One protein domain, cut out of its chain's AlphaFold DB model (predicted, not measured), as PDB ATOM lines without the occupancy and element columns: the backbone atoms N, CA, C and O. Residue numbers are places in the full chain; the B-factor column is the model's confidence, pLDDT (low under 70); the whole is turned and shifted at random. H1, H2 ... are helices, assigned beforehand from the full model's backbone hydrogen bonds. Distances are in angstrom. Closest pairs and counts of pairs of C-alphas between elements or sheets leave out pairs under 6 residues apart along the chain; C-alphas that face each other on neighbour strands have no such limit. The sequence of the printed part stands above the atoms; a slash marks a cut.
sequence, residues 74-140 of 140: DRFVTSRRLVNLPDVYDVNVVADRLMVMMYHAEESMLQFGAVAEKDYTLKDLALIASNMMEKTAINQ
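Overview. This is residues 74 to 140 of the 140 residues of the protein "HTH cro/C1-type domain-containing protein" of Moraxella osloensis (UniProt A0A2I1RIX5). Two helices cross as an X, H1 and H2 meeting near their middles, while a long unnamed stretch, residues 74 to 93, runs past H1 on the side away from H2 before the backbone turns back into H1. At the other end, residues 134 to 140, of which 134 to 137 belong to H2, stick out free. The printed part has 67 residues with two named helices, H1 then H2, and no named strand; its class is all helix. It is compact, with a radius of gyration of the C-alphas of 12.4 A, and spans 36 by 25 by 19 A.

Along the chain. Start at C-alpha 74, at (29.347, -5.484, -50.765), and read through residues 74 to 93, where you will find no named element. Find C-alpha 94 at (36.874, 15.548, -27.042); from there H1, residues 94 to 111, runs 25.6 A from first to last C-alpha. Next look for H2, residues 122 to 137, which runs 22.6 A and ends at C-alpha 137, at (46.207, 18.750, -34.118).

Arrangement. Look at Met 101 and Ala 129, whose C-alphas, 4.8 A apart, are the closest of H1 and H2. The two helices touch, H1 with residues 98 to 106 alone, and their centres are 8.2 A apart. Their lines stand at a steep tilt of 67 degrees, and they run opposite ways. In both H1 and H2 every O i to N i+4 pair is within hydrogen-bond range.

Size, cuts and confidence. The two C-alphas farthest apart are those of Val 77 and Gln 140, at 36.6 A; Gln 140 is the chain's last residue. The printed part has no cut, and the link from H1 to H2, 10 residues, is short. In the B-factor column the mean pLDDT of the printed part is 82.0, and you will find values under 70 at residues 74 to 80 and 136 to 140 of this model.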
ATOM      1  N   ASP A  74      29.634  -5.254 -52.181       43.12
ATOM      2  CA  ASP A  74      29.347  -5.484 -50.765       43.12
ATOM      3  C   ASP A  74      29.029  -4.211 -49.939       43.12
ATOM      4  O   ASP A  74      29.190  -4.177 -48.725       43.12
ATOM      5  N   ARG A  75      28.561  -3.120 -50.550       44.47
ATOM      6  CA  ARG A  75      28.248  -1.838 -49.912       44.47
ATOM      7  C   ARG A  75      26.977  -1.851 -49.073       44.47
ATOM      8  O   ARG A  75      26.747  -0.894 -48.345       44.47
ATOM      9  N   PHE A  76      26.197  -2.926 -49.127       45.38
ATOM     10  CA  PHE A  76      25.146  -3.193 -48.148       45.38
ATOM     11  C   PHE A  76      25.265  -4.612 -47.595       45.38
ATOM     12  O   PHE A  76      24.268  -5.295 -47.383       45.38
ATOM     13  N   VAL A  77      26.485  -5.053 -47.278       46.81
ATOM     14  CA  VAL A  77      26.585  -5.837 -46.050       46.81
ATOM     15  C   VAL A  77      26.181  -4.846 -44.963       46.81
ATOM     16  O   VAL A  77      26.845  -3.830 -44.759       46.81
ATOM     17  N   THR A  78      25.062  -5.088 -44.281       48.53
ATOM     18  CA  THR A  78      24.860  -4.603 -42.911       48.53
ATOM     19  C   THR A  78      25.961  -5.220 -42.051       48.53
ATOM     20  O   THR A  78      25.705  -6.083 -41.213       48.53
ATOM     21  N   SER A  79      27.215  -4.854 -42.310       53.00
ATOM     22  CA  SER A  79      28.328  -5.135 -41.435       53.00
ATOM     23  C   SER A  79      27.942  -4.401 -40.179       53.00
ATOM     24  O   SER A  79      27.825  -3.175 -40.178       53.00
ATOM     25  N   ARG A  80      27.575  -5.178 -39.162       66.00
ATOM     26  CA  ARG A  80      27.159  -4.661 -37.873       66.00
ATOM     27  C   ARG A  80      28.238  -3.693 -37.418       66.00
ATOM     28  O   ARG A  80      29.327  -4.116 -37.049       66.00
ATOM     29  N   ARG A  81      27.936  -2.404 -37.497       82.56
ATOM     30  CA  ARG A  81      28.860  -1.376 -37.054       82.56
ATOM     31  C   ARG A  81      29.006  -1.466 -35.554       82.56
ATOM     32  O   ARG A  81      28.024  -1.669 -34.839       82.56
ATOM     33  N   LEU A  82      30.235  -1.316 -35.097       87.31
ATOM     34  CA  LEU A  82      30.556  -1.184 -33.689       87.31
ATOM     35  C   LEU A  82      30.344   0.254 -33.217       87.31
ATOM     36  O   LEU A  82      30.057   0.460 -32.039       87.31
ATOM     37  N   VAL A  83      30.468   1.238 -34.116       88.94
ATOM     38  CA  VAL A  83      30.344   2.661 -33.796       88.94
ATOM     39  C   VAL A  83      29.107   3.239 -34.472       88.94
ATOM     40  O   VAL A  83      28.974   3.220 -35.694       88.94
ATOM     41  N   ASN A  84      28.214   3.801 -33.661       86.31
ATOM     42  CA  ASN A  84      27.093   4.603 -34.129       86.31
ATOM     43  C   ASN A  84      27.235   6.027 -33.593       86.31
ATOM     44  O   ASN A  84      27.559   6.201 -32.417       86.31
ATOM     45  N   LEU A  85      26.989   7.026 -34.439       82.81
ATOM     46  CA  LEU A  85      26.995   8.423 -34.014       82.81
ATOM     47  C   LEU A  85      25.601   8.824 -33.517       82.81
ATOM     48  O   LEU A  85      24.607   8.411 -34.115       82.81
ATOM     49  N   PRO A  86      25.501   9.617 -32.439       79.88
ATOM     50  CA  PRO A  86      24.241  10.234 -32.059       79.88
ATOM     51  C   PRO A  86      23.817  11.253 -33.123       79.88
ATOM     52  O   PRO A  86      24.659  11.853 -33.791       79.88
ATOM     53  N   ASP A  87      22.511  11.500 -33.229       77.44
ATOM     54  CA  ASP A  87      21.944  12.460 -34.193       77.44
ATOM     55  C   ASP A  87      22.475  13.891 -33.998       77.44
ATOM     56  O   ASP A  87      22.466  14.706 -34.920       77.44
ATOM     57  N   VAL A  88      22.936  14.202 -32.785       81.88
ATOM     58  CA  VAL A  88      23.536  15.482 -32.412       81.88
ATOM     59  C   VAL A  88      24.836  15.213 -31.660       81.88
ATOM     60  O   VAL A  88      24.832  14.496 -30.661       81.88
ATOM     61  N   TYR A  89      25.929  15.812 -32.130       87.44
ATOM     62  CA  TYR A  89      27.253  15.776 -31.505       87.44
ATOM     63  C   TYR A  89      27.975  17.117 -31.701       87.44
ATOM     64  O   TYR A  89      27.708  17.842 -32.661       87.44
ATOM     65  N   ASP A  90      28.911  17.440 -30.809       89.56
ATOM     66  CA  ASP A  90      29.757  18.632 -30.876       89.56
ATOM     67  C   ASP A  90      31.232  18.241 -31.006       89.56
ATOM     68  O   ASP A  90      31.880  17.817 -30.053       89.56
ATOM     69  N   VAL A  91      31.817  18.457 -32.186       84.25
ATOM     70  CA  VAL A  91      33.232  18.147 -32.457       84.25
ATOM     71  C   VAL A  91      34.220  18.933 -31.586       84.25
ATOM     72  O   VAL A  91      35.407  18.593 -31.547       84.25
ATOM     73  N   ASN A  92      33.786  19.979 -30.878       88.50
ATOM     74  CA  ASN A  92      34.614  20.679 -29.895       88.50
ATOM     75  C   ASN A  92      34.758  19.897 -28.583       88.50
ATOM     76  O   ASN A  92      35.734  20.097 -27.859       88.50
ATOM     77  N   VAL A  93      33.847  18.964 -28.301       91.12
ATOM     78  CA  VAL A  93      33.949  18.030 -27.181       91.12
ATOM     79  C   VAL A  93      34.857  16.869 -27.580       91.12
ATOM     80  O   VAL A  93      34.675  16.225 -28.611       91.12
ATOM     81  N   VAL A  94      35.860  16.578 -26.748       88.81
ATOM     82  CA  VAL A  94      36.874  15.548 -27.042       88.81
ATOM     83  C   VAL A  94      36.245  14.164 -27.238       88.81
ATOM     84  O   VAL A  94      36.658  13.436 -28.137       88.81
ATOM     85  N   ALA A  95      35.239  13.812 -26.433       89.50
ATOM     86  CA  ALA A  95      34.544  12.529 -26.530       89.50
ATOM     87  C   ALA A  95      33.777  12.378 -27.856       89.50
ATOM     88  O   ALA A  95      33.899  11.354 -28.524       89.50
ATOM     89  N   ASP A  96      33.055  13.415 -28.270       92.62
ATOM     90  CA  ASP A  96      32.306  13.434 -29.529       92.62
ATOM     91  C   ASP A  96      33.256  13.400 -30.724       92.62
ATOM     92  O   ASP A  96      33.057  12.636 -31.666       92.62
ATOM     93  N   ARG A  97      34.361  14.153 -30.657       91.62
ATOM     94  CA  ARG A  97      35.420  14.095 -31.669       91.62
ATOM     95  C   ARG A  97      36.023  12.698 -31.776       91.62
ATOM     96  O   ARG A  97      36.223  12.217 -32.888       91.62
ATOM     97  N   LEU A  98      36.294  12.040 -30.649       92.62
ATOM     98  CA  LEU A  98      36.774  10.659 -30.630       92.62
ATOM     99  C   LEU A  98      35.758   9.723 -31.293       92.62
ATOM    100  O   LEU A  98      36.146   8.910 -32.127       92.62
ATOM    101  N   MET A  99      34.470   9.873 -30.988       91.81
ATOM    102  CA  MET A  99      33.408   9.060 -31.579       91.81
ATOM    103  C   MET A  99      33.317   9.247 -33.098       91.81
ATOM    104  O   MET A  99      33.241   8.266 -33.834       91.81
ATOM    105  N   VAL A 100      33.414  10.490 -33.577       92.75
ATOM    106  CA  VAL A 100      33.464  10.823 -35.011       92.75
ATOM    107  C   VAL A 100      34.689  10.199 -35.680       92.75
ATOM    108  O   VAL A 100      34.587   9.615 -36.757       92.75
ATOM    109  N   MET A 101      35.854  10.245 -35.037       94.12
ATOM    110  CA  MET A 101      37.070   9.643 -35.594       94.12
ATOM    111  C   MET A 101      37.017   8.113 -35.586       94.12
ATOM    112  O   MET A 101      37.439   7.485 -36.554       94.12
ATOM    113  N   MET A 102      36.445   7.499 -34.549       94.44
ATOM    114  CA  MET A 102      36.197   6.054 -34.510       94.44
ATOM    115  C   MET A 102      35.200   5.627 -35.589       94.44
ATOM    116  O   MET A 102      35.404   4.597 -36.229       94.44
ATOM    117  N   TYR A 103      34.172   6.439 -35.842       92.62
ATOM    118  CA  TYR A 103      33.235   6.232 -36.941       92.62
ATOM    119  C   TYR A 103      33.966   6.242 -38.286       92.62
ATOM    120  O   TYR A 103      33.800   5.315 -39.070       92.62
ATOM    121  N   HIS A 104      34.819   7.237 -38.548       91.62
ATOM    122  CA  HIS A 104      35.581   7.317 -39.800       91.62
ATOM    123  C   HIS A 104      36.624   6.203 -39.954       91.62
ATOM    124  O   HIS A 104      36.842   5.705 -41.064       91.62
ATOM    125  N   ALA A 105      37.254   5.787 -38.855       94.19
ATOM    126  CA  ALA A 105      38.134   4.626 -38.845       94.19
ATOM    127  C   ALA A 105      37.360   3.361 -39.244       94.19
ATOM    128  O   ALA A 105      37.823   2.604 -40.096       94.19
ATOM    129  N   GLU A 106      36.159   3.166 -38.693       92.81
ATOM    130  CA  GLU A 106      35.303   2.033 -39.041       92.81
ATOM    131  C   GLU A 106      34.811   2.107 -40.489       92.81
ATOM    132  O   GLU A 106      34.901   1.115 -41.203       92.81
ATOM    133  N   GLU A 107      34.370   3.277 -40.961       87.69
ATOM    134  CA  GLU A 107      34.003   3.492 -42.368       87.69
ATOM    135  C   GLU A 107      35.119   3.060 -43.319       87.69
ATOM    136  O   GLU A 107      34.869   2.386 -44.316       87.69
ATOM    137  N   SER A 108      36.364   3.410 -42.992       89.12
ATOM    138  CA  SER A 108      37.520   3.017 -43.796       89.12
ATOM    139  C   SER A 108      37.671   1.493 -43.834       89.12
ATOM    140  O   SER A 108      37.844   0.924 -44.907       89.12
ATOM    141  N   MET A 109      37.545   0.815 -42.686       89.75
ATOM    142  CA  MET A 109      37.611  -0.652 -42.601       89.75
ATOM    143  C   MET A 109      36.508  -1.327 -43.422       89.75
ATOM    144  O   MET A 109      36.782  -2.240 -44.202       89.75
ATOM    145  N   LEU A 110      35.274  -0.839 -43.300       84.94
ATOM    146  CA  LEU A 110      34.125  -1.346 -44.049       84.94
ATOM    147  C   LEU A 110      34.302  -1.168 -45.561       84.94
ATOM    148  O   LEU A 110      33.980  -2.074 -46.325       84.94
ATOM    149  N   GLN A 111      34.870  -0.042 -46.009       77.38
ATOM    150  CA  GLN A 111      35.181   0.182 -47.425       77.38
ATOM    151  C   GLN A 111      36.210  -0.810 -47.980       77.38
ATOM    152  O   GLN A 111      36.154  -1.135 -49.166       77.38
ATOM    153  N   PHE A 112      37.115  -1.319 -47.140       81.94
ATOM    154  CA  PHE A 112      38.040  -2.397 -47.498       81.94
ATOM    155  C   PHE A 112      37.414  -3.800 -47.408       81.94
ATOM    156  O   PHE A 112      38.103  -4.785 -47.668       81.94
ATOM    157  N   GLY A 113      36.128  -3.909 -47.061       78.62
ATOM    158  CA  GLY A 113      35.424  -5.183 -46.907       78.62
ATOM    159  C   GLY A 113      35.713  -5.904 -45.587       78.62
ATOM    160  O   GLY A 113      35.431  -7.096 -45.477       78.62
ATOM    161  N   ALA A 114      36.281  -5.216 -44.592       84.69
ATOM    162  CA  ALA A 114      36.530  -5.799 -43.278       84.69
ATOM    163  C   ALA A 114      35.222  -5.981 -42.490       84.69
ATOM    164  O   ALA A 114      34.299  -5.169 -42.577       84.69
ATOM    165  N   VAL A 115      35.158  -7.037 -41.680       83.69
ATOM    166  CA  VAL A 115      33.989  -7.415 -40.879       83.69
ATOM    167  C   VAL A 115      34.268  -7.186 -39.391       83.69
ATOM    168  O   VAL A 115      35.252  -7.685 -38.843       83.69
ATOM    169  N   ALA A 116      33.370  -6.465 -38.717       87.00
ATOM    170  CA  ALA A 116      33.434  -6.216 -37.276       87.00
ATOM    171  C   ALA A 116      33.528  -7.510 -36.446       87.00
ATOM    172  O   ALA A 116      32.946  -8.532 -36.806       87.00
ATOM    173  N   GLU A 117      34.257  -7.458 -35.327       85.50
ATOM    174  CA  GLU A 117      34.555  -8.568 -34.395       85.50
ATOM    175  C   GLU A 117      35.367  -9.734 -34.984       85.50
ATOM    176  O   GLU A 117      35.911 -10.543 -34.233       85.50
ATOM    177  N   LYS A 118      35.502  -9.801 -36.310       87.81
ATOM    178  CA  LYS A 118      36.342 -10.765 -37.017       87.81
ATOM    179  C   LYS A 118      37.683 -10.154 -37.417       87.81
ATOM    180  O   LYS A 118      38.727 -10.718 -37.105       87.81
ATOM    181  N   ASP A 119      37.635  -9.016 -38.104       91.62
ATOM    182  CA  ASP A 119      38.800  -8.362 -38.705       91.62
ATOM    183  C   ASP A 119      39.250  -7.128 -37.900       91.62
ATOM    184  O   ASP A 119      40.409  -6.729 -37.980       91.62
ATOM    185  N   TYR A 120      38.355  -6.536 -37.097       93.44
ATOM    186  CA  TYR A 120      38.665  -5.424 -36.194       93.44
ATOM    187  C   TYR A 120      37.731  -5.381 -34.974       93.44
ATOM    188  O   TYR A 120      36.599  -5.871 -35.002       93.44
ATOM    189  N   THR A 121      38.192  -4.747 -33.897       95.88
ATOM    190  CA  THR A 121      37.449  -4.534 -32.646       95.88
ATOM    191  C   THR A 121      37.324  -3.047 -32.304       95.88
ATOM    192  O   THR A 121      38.018  -2.196 -32.859       95.88
ATOM    193  N   LEU A 122      36.489  -2.714 -31.312       93.81
ATOM    194  CA  LEU A 122      36.388  -1.347 -30.772       93.81
ATOM    195  C   LEU A 122      37.737  -0.778 -30.307       93.81
ATOM    196  O   LEU A 122      37.966   0.424 -30.430       93.81
ATOM    197  N   LYS A 123      38.635  -1.623 -29.779       96.12
ATOM    198  CA  LYS A 123      39.965  -1.185 -29.330       96.12
ATOM    199  C   LYS A 123      40.840  -0.757 -30.504       96.12
ATOM    200  O   LYS A 123      41.528   0.255 -30.398       96.12
ATOM    201  N   ASP A 124      40.769  -1.485 -31.616       96.75
ATOM    202  CA  ASP A 124      41.509  -1.153 -32.835       96.75
ATOM    203  C   ASP A 124      41.027   0.187 -33.402       96.75
ATOM    204  O   ASP A 124      41.833   1.066 -33.707       96.75
ATOM    205  N   LEU A 125      39.705   0.393 -33.439       96.44
ATOM    206  CA  LEU A 125      39.104   1.657 -33.871       96.44
ATOM    207  C   LEU A 125      39.507   2.834 -32.975       96.44
ATOM    208  O   LEU A 125      39.856   3.895 -33.488       96.44
ATOM    209  N   ALA A 126      39.501   2.654 -31.650       94.81
ATOM    210  CA  ALA A 126      39.906   3.694 -30.701       94.81
ATOM    211  C   ALA A 126      41.382   4.088 -30.868       94.81
ATOM    212  O   ALA A 126      41.723   5.272 -30.802       94.81
ATOM    213  N   LEU A 127      42.259   3.113 -31.124       95.38
ATOM    214  CA  LEU A 127      43.677   3.357 -31.377       95.38
ATOM    215  C   LEU A 127      43.892   4.133 -32.685       95.38
ATOM    216  O   LEU A 127      44.623   5.123 -32.706       95.38
ATOM    217  N   ILE A 128      43.232   3.714 -33.769       95.06
ATOM    218  CA  ILE A 128      43.303   4.397 -35.068       95.06
ATOM    219  C   ILE A 128      42.787   5.833 -34.943       95.06
ATOM    220  O   ILE A 128      43.462   6.767 -35.373       95.06
ATOM    221  N   ALA A 129      41.630   6.012 -34.307       94.31
ATOM    222  CA  ALA A 129      41.014   7.315 -34.093       94.31
ATOM    223  C   ALA A 129      41.910   8.256 -33.277       94.31
ATOM    224  O   ALA A 129      42.084   9.414 -33.654       94.31
ATOM    225  N   SER A 130      42.541   7.753 -32.211       90.31
ATOM    226  CA  SER A 130      43.471   8.539 -31.388       90.31
ATOM    227  C   SER A 130      44.666   9.033 -32.214       90.31
ATOM    228  O   SER A 130      44.967  10.226 -32.222       90.31
ATOM    229  N   ASN A 131      45.269   8.153 -33.019       91.00
ATOM    230  CA  ASN A 131      46.369   8.516 -33.918       91.00
ATOM    231  C   ASN A 131      45.946   9.531 -35.003       91.00
ATOM    232  O   ASN A 131      46.745  10.369 -35.426       91.00
ATOM    233  N   MET A 132      44.702   9.459 -35.489       87.69
ATOM    234  CA  MET A 132      44.146  10.427 -36.445       87.69
ATOM    235  C   MET A 132      43.926  11.805 -35.805       87.69
ATOM    236  O   MET A 132      44.216  12.831 -36.430       87.69
ATOM    237  N   MET A 133      43.454  11.845 -34.554       85.44
ATOM    238  CA  MET A 133      43.266  13.087 -33.796       85.44
ATOM    239  C   MET A 133      44.591  13.817 -33.565       85.44
ATOM    240  O   MET A 133      44.667  15.022 -33.809       85.44
ATOM    241  N   GLU A 134      45.646  13.097 -33.171       79.12
ATOM    242  CA  GLU A 134      46.980  13.674 -32.961       79.12
ATOM    243  C   GLU A 134      47.539  14.311 -34.240       79.12
ATOM    244  O   GLU A 134      48.035  15.438 -34.220       79.12
ATOM    245  N   LYS A 135      47.384  13.646 -35.392       72.25
ATOM    246  CA  LYS A 135      47.841  14.177 -36.689       72.25
ATOM    247  C   LYS A 135      47.050  15.396 -37.159       72.25
ATOM    248  O   LYS A 135      47.588  16.223 -37.890       72.25
ATOM    249  N   THR A 136      45.787  15.510 -36.759       61.22
ATOM    250  CA  THR A 136      44.943  16.660 -37.106       61.22
ATOM    251  C   THR A 136      45.310  17.883 -36.259       61.22
ATOM    252  O   THR A 136      45.263  19.000 -36.762       61.22
ATOM    253  N   ALA A 137      45.748  17.681 -35.009       60.88
ATOM    254  CA  ALA A 137      46.207  18.750 -34.118       60.88
ATOM    255  C   ALA A 137      47.586  19.331 -34.493       60.88
ATOM    256  O   ALA A 137      47.874  20.467 -34.146       60.88
ATOM    257  N   ILE A 138      48.434  18.573 -35.198       55.31
ATOM    258  CA  ILE A 138      49.769  19.029 -35.639       55.31
ATOM    259  C   ILE A 138      49.696  19.910 -36.904       55.31
ATOM    260  O   ILE A 138      50.638  20.637 -37.206       55.31
ATOM    261  N   ASN A 139      48.583  19.860 -37.642       48.72
ATOM    262  CA  ASN A 139      48.388  20.579 -38.906       48.72
ATOM    263  C   ASN A 139      47.482  21.826 -38.784       48.72
ATOM    264  O   ASN A 139      47.018  22.337 -39.806       48.72
ATOM    265  N   GLN A 140      47.213  22.291 -37.560       44.78
ATOM    266  CA  GLN A 140      46.549  23.566 -37.251       44.78
ATOM    267  C   GLN A 140      47.539  24.501 -36.559       44.78
ATOM    268  O   GLN A 140      47.480  25.715 -36.854       44.78
TER     269      GLN A 140